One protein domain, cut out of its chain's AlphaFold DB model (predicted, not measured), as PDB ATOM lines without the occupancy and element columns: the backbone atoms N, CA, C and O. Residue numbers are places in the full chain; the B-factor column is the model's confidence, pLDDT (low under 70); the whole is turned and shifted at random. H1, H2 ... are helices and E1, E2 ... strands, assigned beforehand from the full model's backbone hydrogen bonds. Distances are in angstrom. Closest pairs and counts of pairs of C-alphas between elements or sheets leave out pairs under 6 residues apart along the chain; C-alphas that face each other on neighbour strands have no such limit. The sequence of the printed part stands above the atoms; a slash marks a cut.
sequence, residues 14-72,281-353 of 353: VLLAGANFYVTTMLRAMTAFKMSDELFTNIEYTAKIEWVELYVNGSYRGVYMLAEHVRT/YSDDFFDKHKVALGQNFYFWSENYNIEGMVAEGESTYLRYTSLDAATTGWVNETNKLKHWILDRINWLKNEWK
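This is residues 14 to 72 and 281 to 353 of the 353 residues of an uncharacterized protein of Acholeplasmataceae bacterium (UniProt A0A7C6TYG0). A twisted hairpin of strands E2 and E3, with short E1 beside E3, is covered by helix H2; long H3 packs on H2 with its residues 323 to 331, H1 packs on E2, and residues 342 to 353, of which 342 to 351 belong to H3, stick out. The printed part has 132 residues, with three named helices and three named strands in the order E1 H1 E2 E3 H2 H3 along the chain; the sheet runs E1 E3 E2, antiparallel, and the class is mixed, helices holding 61 and strands 21 of the 82 residues in named elements. The whole is only just compact, close to loose: radius of gyration of the C-alphas 16.4 A, spans 49 by 36 by 35 A.

E1, residues 14 to 16, neighbours E3, residues 59 to 68; N 16 and O 65, 2.8 A, are within hydrogen-bond range. E3 pairs with E2, residues 49 to 56, at N 52 and O 64, 2.9 A. H1, residues 28 to 39, is on the sheet. H3, residues 323 to 351, touches H2, residues 283 to 302, with 323 to 331 alone; closest C-alphas Gly 294 and Thr 327, 3.8 A.

E1 begins at C-alpha 14 (0.922, -21.112, 51.803). H3 spans 41.6 A.

Residues 73 to 280 are cut out, a 31.9 A gap between C-alphas. Residues 18 to 23 and 304 to 318 have pLDDT under 70.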
ATOM      1  N   VAL A  14       0.291 -20.033  52.561       90.12
ATOM      2  CA  VAL A  14       0.922 -21.112  51.803       90.12
ATOM      3  C   VAL A  14       0.928 -20.723  50.334       90.12
ATOM      4  O   VAL A  14      -0.099 -20.324  49.791       90.12
ATOM      5  N   LEU A  15       2.092 -20.821  49.694       88.62
ATOM      6  CA  LEU A  15       2.201 -20.759  48.240       88.62
ATOM      7  C   LEU A  15       2.179 -22.186  47.717       88.62
ATOM      8  O   LEU A  15       3.195 -22.877  47.714       88.62
ATOM      9  N   LEU A  16       1.003 -22.625  47.294       84.06
ATOM     10  CA  LEU A  16       0.831 -23.930  46.686       84.06
ATOM     11  C   LEU A  16       1.241 -23.830  45.223       84.06
ATOM     12  O   LEU A  16       0.720 -23.001  44.465       84.06
ATOM     13  N   ALA A  17       2.163 -24.698  44.817       72.12
ATOM     14  CA  ALA A  17       2.405 -24.957  43.411       72.12
ATOM     15  C   ALA A  17       1.152 -25.652  42.856       72.12
ATOM     16  O   ALA A  17       1.083 -26.868  42.764       72.12
ATOM     17  N   GLY A  18       0.120 -24.876  42.505       58.12
ATOM     18  CA  GLY A  18      -1.099 -25.397  41.869       58.12
ATOM     19  C   GLY A  18      -0.845 -25.982  40.478       58.12
ATOM     20  O   GLY A  18      -1.742 -26.562  39.876       58.12
ATOM     21  N   ALA A  19       0.382 -25.823  39.985       50.44
ATOM     22  CA  ALA A  19       0.993 -26.602  38.928       50.44
ATOM     23  C   ALA A  19       1.814 -27.757  39.534       50.44
ATOM     24  O   ALA A  19       3.000 -27.897  39.237       50.44
ATOM     25  N   ASN A  20       1.203 -28.588  40.389       50.91
ATOM     26  CA  ASN A  20       1.772 -29.909  40.616       50.91
ATOM     27  C   ASN A  20       1.827 -30.626  39.249       50.91
ATOM     28  O   ASN A  20       1.084 -30.280  38.321       50.91
ATOM     29  N   PHE A  21       2.730 -31.592  39.118       52.09
ATOM     30  CA  PHE A  21       3.240 -32.176  37.869       52.09
ATOM     31  C   PHE A  21       2.196 -32.882  36.966       52.09
ATOM     32  O   PHE A  21       2.544 -33.496  35.956       52.09
ATOM     33  N   TYR A  22       0.905 -32.735  37.279       57.00
ATOM     34  CA  TYR A  22      -0.246 -33.352  36.631       57.00
ATOM     35  C   TYR A  22      -1.409 -32.377  36.334       57.00
ATOM     36  O   TYR A  22      -2.358 -32.744  35.630       57.00
ATOM     37  N   VAL A  23      -1.369 -31.132  36.829       65.88
ATOM     38  CA  VAL A  23      -2.489 -30.178  36.745       65.88
ATOM     39  C   VAL A  23      -2.411 -29.322  35.477       65.88
ATOM     40  O   VAL A  23      -1.495 -28.531  35.291       65.88
ATOM     41  N   THR A  24      -3.427 -29.422  34.614       76.56
ATOM     42  CA  THR A  24      -3.477 -28.725  33.310       76.56
ATOM     43  C   THR A  24      -4.192 -27.368  33.327       76.56
ATOM     44  O   THR A  24      -4.249 -26.692  32.304       76.56
ATOM     45  N   THR A  25      -4.759 -26.961  34.469       87.19
ATOM     46  CA  THR A  25      -5.631 -25.769  34.551       87.19
ATOM     47  C   THR A  25      -5.382 -24.858  35.752       87.19
ATOM     48  O   THR A  25      -5.733 -23.687  35.684       87.19
ATOM     49  N   MET A  26      -4.810 -25.379  36.848       87.62
ATOM     50  CA  MET A  26      -4.735 -24.746  38.180       87.62
ATOM     51  C   MET A  26      -6.098 -24.428  38.824       87.62
ATOM     52  O   MET A  26      -6.169 -23.684  39.799       87.62
ATOM     53  N   LEU A  27      -7.185 -24.991  38.285       91.12
ATOM     54  CA  LEU A  27      -8.553 -24.621  38.655       91.12
ATOM     55  C   LEU A  27      -9.268 -25.617  39.560       91.12
ATOM     56  O   LEU A  27     -10.300 -25.263  40.109       91.12
ATOM     57  N   ARG A  28      -8.768 -26.842  39.732       92.25
ATOM     58  CA  ARG A  28      -9.481 -27.885  40.492       92.25
ATOM     59  C   ARG A  28      -9.663 -27.500  41.958       92.25
ATOM     60  O   ARG A  28     -10.798 -27.332  42.403       92.25
ATOM     61  N   ALA A  29      -8.553 -27.236  42.650       90.44
ATOM     62  CA  ALA A  29      -8.576 -26.750  44.023       90.44
ATOM     63  C   ALA A  29      -9.305 -25.406  44.142       90.44
ATOM     64  O   ALA A  29     -10.191 -25.260  44.977       90.44
ATOM     65  N   MET A  30      -9.028 -24.458  43.240       92.88
ATOM     66  CA  MET A  30      -9.712 -23.164  43.240       92.88
ATOM     67  C   MET A  30     -11.235 -23.299  43.093       92.88
ATOM     68  O   MET A  30     -11.973 -22.599  43.781       92.88
ATOM     69  N   THR A  31     -11.707 -24.208  42.235       95.69
ATOM     70  CA  THR A  31     -13.138 -24.486  42.045       95.69
ATOM     71  C   THR A  31     -13.732 -25.058  43.315       95.69
ATOM     72  O   THR A  31     -14.729 -24.531  43.784       95.69
ATOM     73  N   ALA A  32     -13.113 -26.081  43.906       95.88
ATOM     74  CA  ALA A  32     -13.617 -26.688  45.134       95.88
ATOM     75  C   ALA A  32     -13.694 -25.677  46.290       95.88
ATOM     76  O   ALA A  32     -14.709 -25.610  46.978       95.88
ATOM     77  N   PHE A  33     -12.662 -24.850  46.461       95.44
ATOM     78  CA  PHE A  33     -12.569 -23.901  47.568       95.44
ATOM     79  C   PHE A  33     -13.565 -22.751  47.388       95.44
ATOM     80  O   PHE A  33     -14.355 -22.484  48.287       95.44
ATOM     81  N   LYS A  34     -13.599 -22.103  46.214       96.25
ATOM     82  CA  LYS A  34     -14.561 -21.017  45.954       96.25
ATOM     83  C   LYS A  34     -16.007 -21.527  45.977       96.25
ATOM     84  O   LYS A  34     -16.876 -20.880  46.543       96.25
ATOM     85  N   MET A  35     -16.257 -22.725  45.447       97.81
ATOM     86  CA  MET A  35     -17.583 -23.340  45.485       97.81
ATOM     87  C   MET A  35     -18.026 -23.674  46.913       97.81
ATOM     88  O   MET A  35     -19.177 -23.418  47.260       97.81
ATOM     89  N   SER A  36     -17.133 -24.239  47.734       97.81
ATOM     90  CA  SER A  36     -17.402 -24.506  49.151       97.81
ATOM     91  C   SER A  36     -17.750 -23.217  49.889       97.81
ATOM     92  O   SER A  36     -18.795 -23.134  50.530       97.81
ATOM     93  N   ASP A  37     -16.928 -22.185  49.701       96.00
ATOM     94  CA  ASP A  37     -17.095 -20.883  50.339       96.00
ATOM     95  C   ASP A  37     -18.414 -20.182  49.978       96.00
ATOM     96  O   ASP A  37     -19.052 -19.564  50.828       96.00
ATOM     97  N   GLU A  38     -18.842 -20.280  48.717       97.00
ATOM     98  CA  GLU A  38     -20.042 -19.592  48.234       97.00
ATOM     99  C   GLU A  38     -21.337 -20.386  48.464       97.00
ATOM    100  O   GLU A  38     -22.402 -19.787  48.647       97.00
ATOM    101  N   LEU A  39     -21.285 -21.724  48.418       98.31
ATOM    102  CA  LEU A  39     -22.491 -22.558  48.317       98.31
ATOM    103  C   LEU A  39     -22.695 -23.550  49.471       98.31
ATOM    104  O   LEU A  39     -23.849 -23.875  49.772       98.31
ATOM    105  N   PHE A  40     -21.631 -24.054  50.101       98.25
ATOM    106  CA  PHE A  40     -21.711 -25.140  51.087       98.25
ATOM    107  C   PHE A  40     -21.862 -24.580  52.503       98.25
ATOM    108  O   PHE A  40     -20.941 -24.564  53.310       98.25
ATOM    109  N   THR A  41     -23.073 -24.116  52.807       96.94
ATOM    110  CA  THR A  41     -23.380 -23.373  54.042       96.94
ATOM    111  C   THR A  41     -23.179 -24.144  55.350       96.94
ATOM    112  O   THR A  41     -23.238 -23.521  56.405       96.94
ATOM    113  N   ASN A  42     -22.995 -25.469  55.308       97.94
ATOM    114  CA  ASN A  42     -22.743 -26.277  56.506       97.94
ATOM    115  C   ASN A  42     -21.241 -26.536  56.736       97.94
ATOM    116  O   ASN A  42     -20.867 -27.189  57.708       97.94
ATOM    117  N   ILE A  43     -20.377 -26.016  55.859       97.25
ATOM    118  CA  ILE A  43     -18.930 -25.943  56.058       97.25
ATOM    119  C   ILE A  43     -18.625 -24.559  56.635       97.25
ATOM    120  O   ILE A  43     -18.678 -23.554  55.933       97.25
ATOM    121  N   GLU A  44     -18.321 -24.502  57.933       94.44
ATOM    122  CA  GLU A  44     -18.183 -23.228  58.660       94.44
ATOM    123  C   GLU A  44     -17.027 -22.355  58.153       94.44
ATOM    124  O   GLU A  44     -17.128 -21.130  58.125       94.44
ATOM    125  N   TYR A  45     -15.930 -22.985  57.734       95.00
ATOM    126  CA  TYR A  45     -14.762 -22.296  57.205       95.00
ATOM    127  C   TYR A  45     -14.233 -23.012  55.967       95.00
ATOM    128  O   TYR A  45     -14.113 -24.235  55.935       95.00
ATOM    129  N   THR A  46     -13.878 -22.224  54.957       94.75
ATOM    130  CA  THR A  46     -13.103 -22.662  53.798       94.75
ATOM    131  C   THR A  46     -11.917 -21.721  53.642       94.75
ATOM    132  O   THR A  46     -12.088 -20.499  53.660       94.75
ATOM    133  N   ALA A  47     -10.719 -22.286  53.487       92.06
ATOM    134  CA  ALA A  47      -9.516 -21.501  53.256       92.06
ATOM    135  C   ALA A  47      -9.670 -20.644  51.993       92.06
ATOM    136  O   ALA A  47     -10.072 -21.134  50.935       92.06
ATOM    137  N   LYS A  48      -9.333 -19.355  52.084       91.50
ATOM    138  CA  LYS A  48      -9.330 -18.489  50.899       91.50
ATOM    139  C   LYS A  48      -8.135 -18.813  50.013       91.50
ATOM    140  O   LYS A  48      -7.042 -19.087  50.514       91.50
ATOM    141  N   ILE A  49      -8.349 -18.764  48.699       90.25
ATOM    142  CA  ILE A  49      -7.345 -19.095  47.687       90.25
ATOM    143  C   ILE A  49      -7.415 -18.121  46.509       90.25
ATOM    144  O   ILE A  49      -8.486 -17.883  45.948       90.25
ATOM    145  N   GLU A  50      -6.262 -17.583  46.121       91.25
ATOM    146  CA  GLU A  50      -6.118 -16.658  44.994       91.25
ATOM    147  C   GLU A  50      -4.870 -16.987  44.169       91.25
ATOM    148  O   GLU A  50      -3.862 -17.461  44.699       91.25
ATOM    149  N   TRP A  51      -4.912 -16.730  42.860       92.00
ATOM    150  CA  TRP A  51      -3.715 -16.851  42.023       92.00
ATOM    151  C   TRP A  51      -2.787 -15.655  42.199       92.00
ATOM    152  O   TRP A  51      -3.229 -14.506  42.230       92.00
ATOM    153  N   VAL A  52      -1.486 -15.931  42.242       93.19
ATOM    154  CA  VAL A  52      -0.430 -14.917  42.299       93.19
ATOM    155  C   VAL A  52       0.704 -15.269  41.348       93.19
ATOM    156  O   VAL A  52       1.081 -16.432  41.230       93.19
ATOM    157  N   GLU A  53       1.276 -14.265  40.691       92.75
ATOM    158  CA  GLU A  53       2.527 -14.419  39.949       92.75
ATOM    159  C   GLU A  53       3.707 -14.258  40.911       92.75
ATOM    160  O   GLU A  53       3.842 -13.234  41.586       92.75
ATOM    161  N   LEU A  54       4.569 -15.272  40.987       91.19
ATOM    162  CA  LEU A  54       5.725 -15.260  41.871       91.19
ATOM    163  C   LEU A  54       6.947 -14.694  41.146       91.19
ATOM    164  O   LEU A  54       7.332 -15.173  40.080       91.19
ATOM    165  N   TYR A  55       7.607 -13.723  41.776       93.06
ATOM    166  CA  TYR A  55       8.916 -13.224  41.366       93.06
ATOM    167  C   TYR A  55       9.910 -13.407  42.513       93.06
ATOM    168  O   TYR A  55       9.671 -12.942  43.626       93.06
ATOM    169  N   VAL A  56      11.045 -14.054  42.241       92.38
ATOM    170  CA  VAL A  56      12.142 -14.237  43.206       92.38
ATOM    171  C   VAL A  56      13.384 -13.556  42.653       92.38
ATOM    172  O   VAL A  56      13.848 -13.900  41.569       92.38
ATOM    173  N   ASN A  57      13.912 -12.570  43.386       95.12
ATOM    174  CA  ASN A  57      15.039 -11.727  42.957       95.12
ATOM    175  C   ASN A  57      14.824 -11.071  41.576       95.12
ATOM    176  O   ASN A  57      15.754 -10.945  40.787       95.12
ATOM    177  N   GLY A  58      13.582 -10.677  41.278       94.50
ATOM    178  CA  GLY A  58      13.198 -10.077  39.996       94.50
ATOM    179  C   GLY A  58      12.930 -11.079  38.866       94.50
ATOM    180  O   GLY A  58      12.440 -10.672  37.818       94.50
ATOM    181  N   SER A  59      13.179 -12.374  39.073       91.75
ATOM    182  CA  SER A  59      12.919 -13.420  38.077       91.75
ATOM    183  C   SER A  59      11.546 -14.052  38.279       91.75
ATOM    184  O   SER A  59      11.234 -14.502  39.383       91.75
ATOM    185  N   TYR A  60      10.752 -14.125  37.208       90.88
ATOM    186  CA  TYR A  60       9.464 -14.823  37.192       90.88
ATOM    187  C   TYR A  60       9.638 -16.311  37.520       90.88
ATOM    188  O   TYR A  60      10.565 -16.959  37.027       90.88
ATOM    189  N   ARG A  61       8.747 -16.842  38.358       89.06
ATOM    190  CA  ARG A  61       8.743 -18.236  38.822       89.06
ATOM    191  C   ARG A  61       7.421 -18.954  38.565       89.06
ATOM    192  O   ARG A  61       7.241 -20.051  39.066       89.06
ATOM    193  N   GLY A  62       6.520 -18.375  37.775       87.94
ATOM    194  CA  GLY A  62       5.219 -18.976  37.495       87.94
ATOM    195  C   GLY A  62       4.081 -18.386  38.324       87.94
ATOM    196  O   GLY A  62       4.267 -17.506  39.169       87.94
ATOM    197  N   VAL A  63       2.889 -18.907  38.066       90.12
ATOM    198  CA  VAL A  63       1.673 -18.663  38.836       90.12
ATOM    199  C   VAL A  63       1.576 -19.713  39.942       90.12
ATOM    200  O   VAL A  63       1.777 -20.902  39.704       90.12
ATOM    201  N   TYR A  64       1.234 -19.268  41.147       89.75
ATOM    202  CA  TYR A  64       0.979 -20.094  42.326       89.75
ATOM    203  C   TYR A  64      -0.429 -19.829  42.849       89.75
ATOM    204  O   TYR A  64      -1.044 -18.810  42.534       89.75
ATOM    205  N   MET A  65      -0.934 -20.737  43.678       88.75
ATOM    206  CA  MET A  65      -2.118 -20.481  44.488       88.75
ATOM    207  C   MET A  65      -1.658 -20.022  45.872       88.75
ATOM    208  O   MET A  65      -1.075 -20.801  46.624       88.75
ATOM    209  N   LEU A  66      -1.896 -18.756  46.201       91.81
ATOM    210  CA  LEU A  66      -1.746 -18.264  47.561       91.81
ATOM    211  C   LEU A  66      -2.995 -18.659  48.348       91.81
ATOM    212  O   LEU A  66      -4.088 -18.189  48.040       91.81
ATOM    213  N   ALA A  67      -2.818 -19.508  49.353       90.31
ATOM    214  CA  ALA A  67      -3.889 -19.998  50.203       90.31
ATOM    215  C   ALA A  67      -3.657 -19.636  51.673       90.31
ATOM    216  O   ALA A  67      -2.520 -19.501  52.145       90.31
ATOM    217  N   GLU A  68      -4.748 -19.508  52.420       90.62
ATOM    218  CA  GLU A  68      -4.680 -19.575  53.876       90.62
ATOM    219  C   GLU A  68      -4.258 -20.981  54.310       90.62
ATOM    220  O   GLU A  68      -4.752 -21.976  53.790       90.62
ATOM    221  N   HIS A  69      -3.351 -21.072  55.284       88.38
ATOM    222  CA  HIS A  69      -3.043 -22.357  55.910       88.38
ATOM    223  C   HIS A  69      -4.238 -22.783  56.779       88.38
ATOM    224  O   HIS A  69      -4.734 -21.965  57.562       88.38
ATOM    225  N   VAL A  70      -4.681 -24.041  56.668       90.19
ATOM    226  CA  VAL A  70      -5.656 -24.660  57.581       90.19
ATOM    227  C   VAL A  70      -5.113 -24.611  59.005       90.19
ATOM    228  O   VAL A  70      -4.184 -25.325  59.362       90.19
ATOM    229  N   ARG A  71      -5.648 -23.683  59.798       88.62
ATOM    230  CA  ARG A  71      -5.232 -23.409  61.174       88.62
ATOM    231  C   ARG A  71      -6.393 -22.841  61.969       88.62
ATOM    232  O   ARG A  71      -7.342 -22.289  61.403       88.62
ATOM    233  N   THR A  72      -6.255 -22.912  63.282       91.44
ATOM    234  CA  THR A  72      -7.201 -22.335  64.225       91.44
ATOM    235  C   THR A  72      -7.110 -20.814  64.303       91.44
ATOM    236  O   THR A  72      -6.088 -20.181  64.000       91.44
ATOM    237  N   TYR A 281     -16.430 -20.431  34.825       96.75
ATOM    238  CA  TYR A 281     -15.843 -20.834  33.543       96.75
ATOM    239  C   TYR A 281     -16.482 -20.077  32.362       96.75
ATOM    240  O   TYR A 281     -16.808 -20.675  31.330       96.75
ATOM    241  N   SER A 282     -16.751 -18.784  32.544       97.00
ATOM    242  CA  SER A 282     -17.300 -17.888  31.515       97.00
ATOM    243  C   SER A 282     -16.233 -17.400  30.526       97.00
ATOM    244  O   SER A 282     -15.036 -17.482  30.797       97.00
ATOM    245  N   ASP A 283     -16.662 -16.857  29.385       95.75
ATOM    246  CA  ASP A 283     -15.755 -16.252  28.398       95.75
ATOM    247  C   ASP A 283     -14.970 -15.075  28.999       95.75
ATOM    248  O   ASP A 283     -13.754 -14.997  28.833       95.75
ATOM    249  N   ASP A 284     -15.623 -14.251  29.820       96.88
ATOM    250  CA  ASP A 284     -14.978 -13.177  30.585       96.88
ATOM    251  C   ASP A 284     -13.879 -13.709  31.520       96.88
ATOM    252  O   ASP A 284     -12.807 -13.107  31.640       96.88
ATOM    253  N   PHE A 285     -14.115 -14.855  32.174       94.81
ATOM    254  CA  PHE A 285     -13.097 -15.507  32.997       94.81
ATOM    255  C   PHE A 285     -11.896 -15.936  32.145       94.81
ATOM    256  O   PHE A 285     -10.745 -15.668  32.505       94.81
ATOM    257  N   PHE A 286     -12.146 -16.560  30.992       95.06
ATOM    258  CA  PHE A 286     -11.084 -16.950  30.070       95.06
ATOM    259  C   PHE A 286     -10.268 -15.752  29.596       95.06
ATOM    260  O   PHE A 286      -9.040 -15.784  29.668       95.06
ATOM    261  N   ASP A 287     -10.927 -14.685  29.156       95.44
ATOM    262  CA  ASP A 287     -10.263 -13.494  28.636       95.44
ATOM    263  C   ASP A 287      -9.400 -12.801  29.687       95.44
ATOM    264  O   ASP A 287      -8.283 -12.375  29.383       95.44
ATOM    265  N   LYS A 288      -9.869 -12.769  30.938       95.62
ATOM    266  CA  LYS A 288      -9.128 -12.193  32.061       95.62
ATOM    267  C   LYS A 288      -7.865 -12.983  32.419       95.62
ATOM    268  O   LYS A 288      -6.882 -12.383  32.849       95.62
ATOM    269  N   HIS A 289      -7.882 -14.310  32.278       94.81
ATOM    270  CA  HIS A 289      -6.854 -15.178  32.866       94.81
ATOM    271  C   HIS A 289      -5.937 -15.879  31.852       94.81
ATOM    272  O   HIS A 289      -4.803 -16.218  32.197       94.81
ATOM    273  N   LYS A 290      -6.356 -16.048  30.591       94.88
ATOM    274  CA  LYS A 290      -5.628 -16.863  29.597       94.88
ATOM    275  C   LYS A 290      -4.185 -16.427  29.348       94.88
ATOM    276  O   LYS A 290      -3.342 -17.285  29.119       94.88
ATOM    277  N   VAL A 291      -3.882 -15.129  29.425       93.69
ATOM    278  CA  VAL A 291      -2.519 -14.618  29.190       93.69
ATOM    279  C   VAL A 291      -1.570 -15.045  30.310       93.69
ATOM    280  O   VAL A 291      -0.543 -15.658  30.032       93.69
ATOM    281  N   ALA A 292      -1.932 -14.783  31.571       93.75
ATOM    282  CA  ALA A 292      -1.098 -15.132  32.723       93.75
ATOM    283  C   ALA A 292      -0.921 -16.655  32.850       93.75
ATOM    284  O   ALA A 292       0.186 -17.152  33.058       93.75
ATOM    285  N   LEU A 293      -2.001 -17.420  32.658       92.75
ATOM    286  CA  LEU A 293      -1.937 -18.878  32.742       92.75
ATOM    287  C   LEU A 293      -1.217 -19.483  31.527       92.75
ATOM    288  O   LEU A 293      -0.415 -20.398  31.697       92.75
ATOM    289  N   GLY A 294      -1.400 -18.932  30.325       92.38
ATOM    290  CA  GLY A 294      -0.612 -19.299  29.148       92.38
ATOM    291  C   GLY A 294       0.886 -19.075  29.365       92.38
ATOM    292  O   GLY A 294       1.687 -19.969  29.096       92.38
ATOM    293  N   GLN A 295       1.268 -17.928  29.939       92.50
ATOM    294  CA  GLN A 295       2.654 -17.635  30.311       92.50
ATOM    295  C   GLN A 295       3.188 -18.612  31.363       92.50
ATOM    296  O   GLN A 295       4.323 -19.068  31.244       92.50
ATOM    297  N   ASN A 296       2.384 -18.975  32.365       90.12
ATOM    298  CA  ASN A 296       2.745 -19.992  33.348       90.12
ATOM    299  C   ASN A 296       3.039 -21.356  32.702       90.12
ATOM    300  O   ASN A 296       4.119 -21.908  32.900       90.12
ATOM    301  N   PHE A 297       2.111 -21.894  31.908       87.38
ATOM    302  CA  PHE A 297       2.288 -23.212  31.288       87.38
ATOM    303  C   PHE A 297       3.403 -23.230  30.237       87.38
ATOM    304  O   PHE A 297       4.087 -24.244  30.081       87.38
ATOM    305  N   TYR A 298       3.645 -22.107  29.559       88.81
ATOM    306  CA  TYR A 298       4.809 -21.962  28.692       88.81
ATOM    307  C   TYR A 298       6.119 -21.944  29.494       88.81
ATOM    308  O   TYR A 298       7.031 -22.707  29.188       88.81
ATOM    309  N   PHE A 299       6.194 -21.156  30.574       87.31
ATOM    310  CA  PHE A 299       7.370 -21.095  31.447       87.31
ATOM    311  C   PHE A 299       7.773 -22.479  31.973       87.31
ATOM    312  O   PHE A 299       8.945 -22.850  31.898       87.31
ATOM    313  N   TRP A 300       6.812 -23.270  32.452       81.62
ATOM    314  CA  TRP A 300       7.088 -24.619  32.952       81.62
ATOM    315  C   TRP A 300       7.389 -25.638  31.841       81.62
ATOM    316  O   TRP A 300       8.139 -26.581  32.084       81.62
ATOM    317  N   SER A 301       6.898 -25.423  30.613       80.56
ATOM    318  CA  SER A 301       7.279 -26.242  29.450       80.56
ATOM    319  C   SER A 301       8.770 -26.116  29.113       80.56
ATOM    320  O   SER A 301       9.399 -27.111  28.754       80.56
ATOM    321  N   GLU A 302       9.340 -24.919  29.271       77.81
ATOM    322  CA  GLU A 302      10.749 -24.629  28.967       77.81
ATOM    323  C   GLU A 302      11.706 -25.035  30.106       77.81
ATOM    324  O   GLU A 302      12.857 -25.391  29.858       77.81
ATOM    325  N   ASN A 303      11.245 -25.022  31.362       72.44
ATOM    326  CA  ASN A 303      12.089 -25.205  32.554       72.44
ATOM    327  C   ASN A 303      12.014 -26.614  33.180       72.44
ATOM    328  O   ASN A 303      12.342 -26.795  34.352       72.44
ATOM    329  N   TYR A 304      11.650 -27.622  32.378       62.09
ATOM    330  CA  TYR A 304      11.383 -29.029  32.741       62.09
ATOM    331  C   TYR A 304      12.507 -29.763  33.512       62.09
ATOM    332  O   TYR A 304      12.325 -30.913  33.868       62.09
ATOM    333  N   ASN A 305      13.680 -29.174  33.763       52.41
ATOM    334  CA  ASN A 305      14.848 -29.917  34.261       52.41
ATOM    335  C   ASN A 305      15.563 -29.326  35.486       52.41
ATOM    336  O   ASN A 305      16.576 -29.896  35.884       52.41
ATOM    337  N   ILE A 306      15.108 -28.217  36.084       49.19
ATOM    338  CA  ILE A 306      15.982 -27.490  37.028       49.19
ATOM    339  C   ILE A 306      15.688 -27.769  38.517       49.19
ATOM    340  O   ILE A 306      16.634 -27.710  39.294       49.19
ATOM    341  N   GLU A 307      14.471 -28.130  38.964       47.97
ATOM    342  CA  GLU A 307      14.187 -28.063  40.423       47.97
ATOM    343  C   GLU A 307      13.346 -29.194  41.086       47.97
ATOM    344  O   GLU A 307      13.043 -29.058  42.266       47.97
ATOM    345  N   GLY A 308      13.025 -30.350  40.467       45.78
ATOM    346  CA  GLY A 308      12.346 -31.416  41.262       45.78
ATOM    347  C   GLY A 308      11.798 -32.679  40.582       45.78
ATOM    348  O   GLY A 308      10.893 -33.316  41.105       45.78
ATOM    349  N   MET A 309      12.309 -33.063  39.417       46.38
ATOM    350  CA  MET A 309      11.617 -33.957  38.473       46.38
ATOM    351  C   MET A 309      11.873 -35.466  38.682       46.38
ATOM    352  O   MET A 309      12.099 -36.187  37.709       46.38
ATOM    353  N   VAL A 310      11.890 -35.971  39.920       39.25
ATOM    354  CA  VAL A 310      12.087 -37.415  40.183       39.25
ATOM    355  C   VAL A 310      11.082 -37.929  41.212       39.25
ATOM    356  O   VAL A 310      11.449 -38.386  42.287       39.25
ATOM    357  N   ALA A 311       9.795 -37.867  40.888       39.91
ATOM    358  CA  ALA A 311       8.789 -38.653  41.587       39.91
ATOM    359  C   ALA A 311       7.704 -39.052  40.578       39.91
ATOM    360  O   ALA A 311       7.077 -38.194  39.973       39.91
ATOM    361  N   GLU A 312       7.538 -40.362  40.386       42.72
ATOM    362  CA  GLU A 312       6.439 -41.020  39.658       42.72
ATOM    363  C   GLU A 312       6.494 -40.969  38.110       42.72
ATOM    364  O   GLU A 312       5.975 -40.084  37.431       42.72
ATOM    365  N   GLY A 313       7.121 -42.002  37.530       37.25
ATOM    366  CA  GLY A 313       7.460 -42.159  36.107       37.25
ATOM    367  C   GLY A 313       6.317 -42.399  35.106       37.25
ATOM    368  O   GLY A 313       6.560 -43.049  34.093       37.25
ATOM    369  N   GLU A 314       5.107 -41.879  35.336       41.34
ATOM    370  CA  GLU A 314       3.945 -42.079  34.442       41.34
ATOM    371  C   GLU A 314       3.205 -40.784  34.033       41.34
ATOM    372  O   GLU A 314       2.081 -40.829  33.534       41.34
ATOM    373  N   SER A 315       3.807 -39.598  34.182       45.75
ATOM    374  CA  SER A 315       3.148 -38.341  33.790       45.75
ATOM    375  C   SER A 315       3.405 -37.952  32.323       45.75
ATOM    376  O   SER A 315       4.542 -37.671  31.936       45.75
ATOM    377  N   THR A 316       2.353 -37.823  31.509       50.75
ATOM    378  CA  THR A 316       2.415 -37.101  30.224       50.75
ATOM    379  C   THR A 316       2.152 -35.608  30.454       50.75
ATOM    380  O   THR A 316       1.010 -35.154  30.510       50.75
ATOM    381  N   TYR A 317       3.222 -34.826  30.620       60.53
ATOM    382  CA  TYR A 317       3.131 -33.366  30.719       60.53
ATOM    383  C   TYR A 317       2.711 -32.750  29.373       60.53
ATOM    384  O   TYR A 317       3.256 -33.110  28.325       60.53
ATOM    385  N   LEU A 318       1.772 -31.795  29.393       65.50
ATOM    386  CA  LEU A 318       1.432 -31.006  28.208       65.50
ATOM    387  C   LEU A 318       2.549 -29.996  27.946       65.50
ATOM    388  O   LEU A 318       2.630 -28.967  28.607       65.50
ATOM    389  N   ARG A 319       3.420 -30.305  26.985       77.88
ATOM    390  CA  ARG A 319       4.464 -29.382  26.533       77.88
ATOM    391  C   ARG A 319       3.929 -28.469  25.449       77.88
ATOM    392  O   ARG A 319       3.349 -28.936  24.469       77.88
ATOM    393  N   TYR A 320       4.218 -27.186  25.593       83.88
ATOM    394  CA  TYR A 320       3.881 -26.183  24.599       83.88
ATOM    395  C   TYR A 320       5.145 -25.621  23.968       83.88
ATOM    396  O   TYR A 320       6.073 -25.226  24.661       83.88
ATOM    397  N   THR A 321       5.172 -25.577  22.638       88.06
ATOM    398  CA  THR A 321       6.308 -25.068  21.855       88.06
ATOM    399  C   THR A 321       6.283 -23.549  21.675       88.06
ATOM    400  O   THR A 321       7.216 -22.977  21.118       88.06
ATOM    401  N   SER A 322       5.206 -22.885  22.104       93.50
ATOM    402  CA  SER A 322       5.050 -21.433  22.053       93.50
ATOM    403  C   SER A 322       4.046 -20.946  23.102       93.50
ATOM    404  O   SER A 322       3.193 -21.706  23.571       93.50
ATOM    405  N   LEU A 323       4.108 -19.651  23.424       94.12
ATOM    406  CA  LEU A 323       3.147 -18.991  24.313       94.12
ATOM    407  C   LEU A 323       1.702 -19.071  23.788       94.12
ATOM    408  O   LEU A 323       0.771 -19.270  24.566       94.12
ATOM    409  N   ASP A 324       1.509 -18.940  22.475       96.56
ATOM    410  CA  ASP A 324       0.186 -19.033  21.843       96.56
ATOM    411  C   ASP A 324      -0.404 -20.449  21.970       96.56
ATOM    412  O   ASP A 324      -1.567 -20.619  22.350       96.56
ATOM    413  N   ALA A 325       0.436 -21.473  21.772       93.00
ATOM    414  CA  ALA A 325       0.051 -22.863  21.981       93.00
ATOM    415  C   ALA A 325      -0.302 -23.139  23.451       93.00
ATOM    416  O   ALA A 325      -1.296 -23.815  23.713       93.00
ATOM    417  N   ALA A 326       0.459 -22.587  24.404       91.75
ATOM    418  CA  ALA A 326       0.177 -22.714  25.836       91.75
ATOM    419  C   ALA A 326      -1.130 -22.023  26.238       91.75
ATOM    420  O   ALA A 326      -1.944 -22.598  26.958       91.75
ATOM    421  N   THR A 327      -1.365 -20.817  25.723       94.94
ATOM    422  CA  THR A 327      -2.588 -20.041  25.968       94.94
ATOM    423  C   THR A 327      -3.816 -20.783  25.443       94.94
ATOM    424  O   THR A 327      -4.773 -21.016  26.183       94.94
ATOM    425  N   THR A 328      -3.768 -21.227  24.185       94.62
ATOM    426  CA  THR A 328      -4.840 -22.019  23.561       94.62
ATOM    427  C   THR A 328      -5.038 -23.353  24.282       94.62
ATOM    428  O   THR A 328      -6.166 -23.779  24.534       94.62
ATOM    429  N   GLY A 329      -3.939 -24.008  24.659       91.38
ATOM    430  CA  GLY A 329      -3.944 -25.250  25.420       91.38
ATOM    431  C   GLY A 329      -4.652 -25.114  26.762       91.38
ATOM    432  O   GLY A 329      -5.528 -25.923  27.064       91.38
ATOM    433  N   TRP A 330      -4.342 -24.070  27.529       92.38
ATOM    434  CA  TRP A 330      -4.981 -23.816  28.817       92.38
ATOM    435  C   TRP A 330      -6.489 -23.569  28.686       92.38
ATOM    436  O   TRP A 330      -7.268 -24.131  29.460       92.38
ATOM    437  N   VAL A 331      -6.924 -22.791  27.685       95.56
ATOM    438  CA  VAL A 331      -8.358 -22.573  27.410       95.56
ATOM    439  C   VAL A 331      -9.055 -23.899  27.093       95.56
ATOM    440  O   VAL A 331     -10.125 -24.185  27.633       95.56
ATOM    441  N   ASN A 332      -8.440 -24.747  26.266       94.00
ATOM    442  CA  ASN A 332      -8.992 -26.055  25.912       94.00
ATOM    443  C   ASN A 332      -9.111 -26.985  27.127       94.00
ATOM    444  O   ASN A 332     -10.158 -27.594  27.338       94.00
ATOM    445  N   GLU A 333      -8.063 -27.088  27.942       91.25
ATOM    446  CA  GLU A 333      -8.054 -27.930  29.144       91.25
ATOM    447  C   GLU A 333      -9.048 -27.441  30.199       91.25
ATOM    448  O   GLU A 333      -9.743 -28.236  30.834       91.25
ATOM    449  N   THR A 334      -9.185 -26.127  30.337       94.06
ATOM    450  CA  THR A 334     -10.152 -25.526  31.253       94.06
ATOM    451  C   THR A 334     -11.590 -25.738  30.775       94.06
ATOM    452  O   THR A 334     -12.462 -26.064  31.581       94.06
ATOM    453  N   ASN A 335     -11.845 -25.672  29.465       95.81
ATOM    454  CA  ASN A 335     -13.136 -26.066  28.902       95.81
ATOM    455  C   ASN A 335     -13.430 -27.555  29.122       95.81
ATOM    456  O   ASN A 335     -14.562 -27.900  29.456       95.81
ATOM    457  N   LYS A 336     -12.447 -28.453  28.990       94.50
ATOM    458  CA  LYS A 336     -12.643 -29.878  29.317       94.50
ATOM    459  C   LYS A 336     -13.022 -30.072  30.784       94.50
ATOM    460  O   LYS A 336     -13.944 -30.830  31.065       94.50
ATOM    461  N   LEU A 337     -12.363 -29.360  31.703       94.94
ATOM    462  CA  LEU A 337     -12.697 -29.401  33.129       94.94
ATOM    463  C   LEU A 337     -14.132 -28.916  33.391       94.94
ATOM    464  O   LEU A 337     -14.874 -29.591  34.098       94.94
ATOM    465  N   LYS A 338     -14.554 -27.807  32.767       97.38
ATOM    466  CA  LYS A 338     -15.940 -27.315  32.843       97.38
ATOM    467  C   LYS A 338     -16.947 -28.398  32.448       97.38
ATOM    468  O   LYS A 338     -17.867 -28.682  33.209       97.38
ATOM    469  N   HIS A 339     -16.766 -29.008  31.275       97.88
ATOM    470  CA  HIS A 339     -17.670 -30.053  30.787       97.88
ATOM    471  C   HIS A 339     -17.659 -31.279  31.698       97.88
ATOM    472  O   HIS A 339     -18.724 -31.781  32.033       97.88
ATOM    473  N   TRP A 340     -16.484 -31.699  32.178       97.31
ATOM    474  CA  TRP A 340     -16.373 -32.811  33.120       97.31
ATOM    475  C   TRP A 340     -17.209 -32.574  34.384       97.31
ATOM    476  O   TRP A 340     -17.963 -33.456  34.794       97.31
ATOM    477  N   ILE A 341     -17.128 -31.376  34.978       98.12
ATOM    478  CA  ILE A 341     -17.887 -31.045  36.192       98.12
ATOM    479  C   ILE A 341     -19.394 -31.000  35.895       98.12
ATOM    480  O   ILE A 341     -20.186 -31.533  36.668       98.12
ATOM    481  N   LEU A 342     -19.812 -30.419  34.766       98.56
ATOM    482  CA  LEU A 342     -21.228 -30.382  34.373       98.56
ATOM    483  C   LEU A 342     -21.795 -31.786  34.106       98.56
ATOM    484  O   LEU A 342     -22.883 -32.117  34.580       98.56
ATOM    485  N   ASP A 343     -21.043 -32.645  33.420       98.56
ATOM    486  CA  ASP A 343     -21.414 -34.043  33.192       98.56
ATOM    487  C   ASP A 343     -21.507 -34.816  34.511       98.56
ATOM    488  O   ASP A 343     -22.426 -35.617  34.709       98.56
ATOM    489  N   ARG A 344     -20.597 -34.535  35.450       97.94
ATOM    490  CA  ARG A 344     -20.597 -35.112  36.795       97.94
ATOM    491  C   ARG A 344     -21.839 -34.714  37.586       97.94
ATOM    492  O   ARG A 344     -22.471 -35.581  38.189       97.94
ATOM    493  N   ILE A 345     -22.225 -33.437  37.552       98.38
ATOM    494  CA  ILE A 345     -23.453 -32.949  38.195       98.38
ATOM    495  C   ILE A 345     -24.677 -33.649  37.599       98.38
ATOM    496  O   ILE A 345     -25.515 -34.161  38.341       98.38
ATOM    497  N   ASN A 346     -24.765 -33.730  36.269       98.38
ATOM    498  CA  ASN A 346     -25.861 -34.410  35.578       98.38
ATOM    499  C   ASN A 346     -25.933 -35.901  35.919       98.38
ATOM    500  O   ASN A 346     -27.022 -36.453  36.099       98.38
ATOM    501  N   TRP A 347     -24.784 -36.564  36.032       98.19
ATOM    502  CA  TRP A 347     -24.728 -37.957  36.446       98.19
ATOM    503  C   TRP A 347     -25.206 -38.133  37.895       98.19
ATOM    504  O   TRP A 347     -26.083 -38.959  38.144       98.19
ATOM    505  N   LEU A 348     -24.727 -37.305  38.830       98.00
ATOM    506  CA  LEU A 348     -25.157 -37.342  40.233       98.00
ATOM    507  C   LEU A 348     -26.652 -37.043  40.389       98.00
ATOM    508  O   LEU A 348     -27.326 -37.727  41.150       98.00
ATOM    509  N   LYS A 349     -27.215 -36.101  39.621       97.69
ATOM    510  CA  LYS A 349     -28.670 -35.853  39.586       97.69
ATOM    511  C   LYS A 349     -29.459 -37.098  39.176       97.69
ATOM    512  O   LYS A 349     -30.576 -37.302  39.645       97.69
ATOM    513  N   ASN A 350     -28.897 -37.912  38.282       97.12
ATOM    514  CA  ASN A 350     -29.537 -39.140  37.828       97.12
ATOM    515  C   ASN A 350     -29.399 -40.300  38.818       97.12
ATOM    516  O   ASN A 350     -30.317 -41.113  38.915       97.12
ATOM    517  N   GLU A 351     -28.276 -40.372  39.524       96.00
ATOM    518  CA  GLU A 351     -27.988 -41.391  40.537       96.00
ATOM    519  C   GLU A 351     -28.718 -41.113  41.864       96.00
ATOM    520  O   GLU A 351     -29.226 -42.021  42.523       96.00
ATOM    521  N   TRP A 352     -28.821 -39.844  42.257       95.44
ATOM    522  CA  TRP A 352     -29.462 -39.381  43.489       95.44
ATOM    523  C   TRP A 352     -30.878 -38.854  43.226       95.44
ATOM    524  O   TRP A 352     -31.221 -37.717  43.564       95.44
ATOM    525  N   LYS A 353     -31.701 -39.695  42.590       82.06
ATOM    526  CA  LYS A 353     -33.118 -39.410  42.313       82.06
ATOM    527  C   LYS A 353     -34.015 -39.507  43.535       82.06
ATOM    528  O   LYS A 353     -33.734 -40.294  44.461       82.06
TER     529      LYS A 353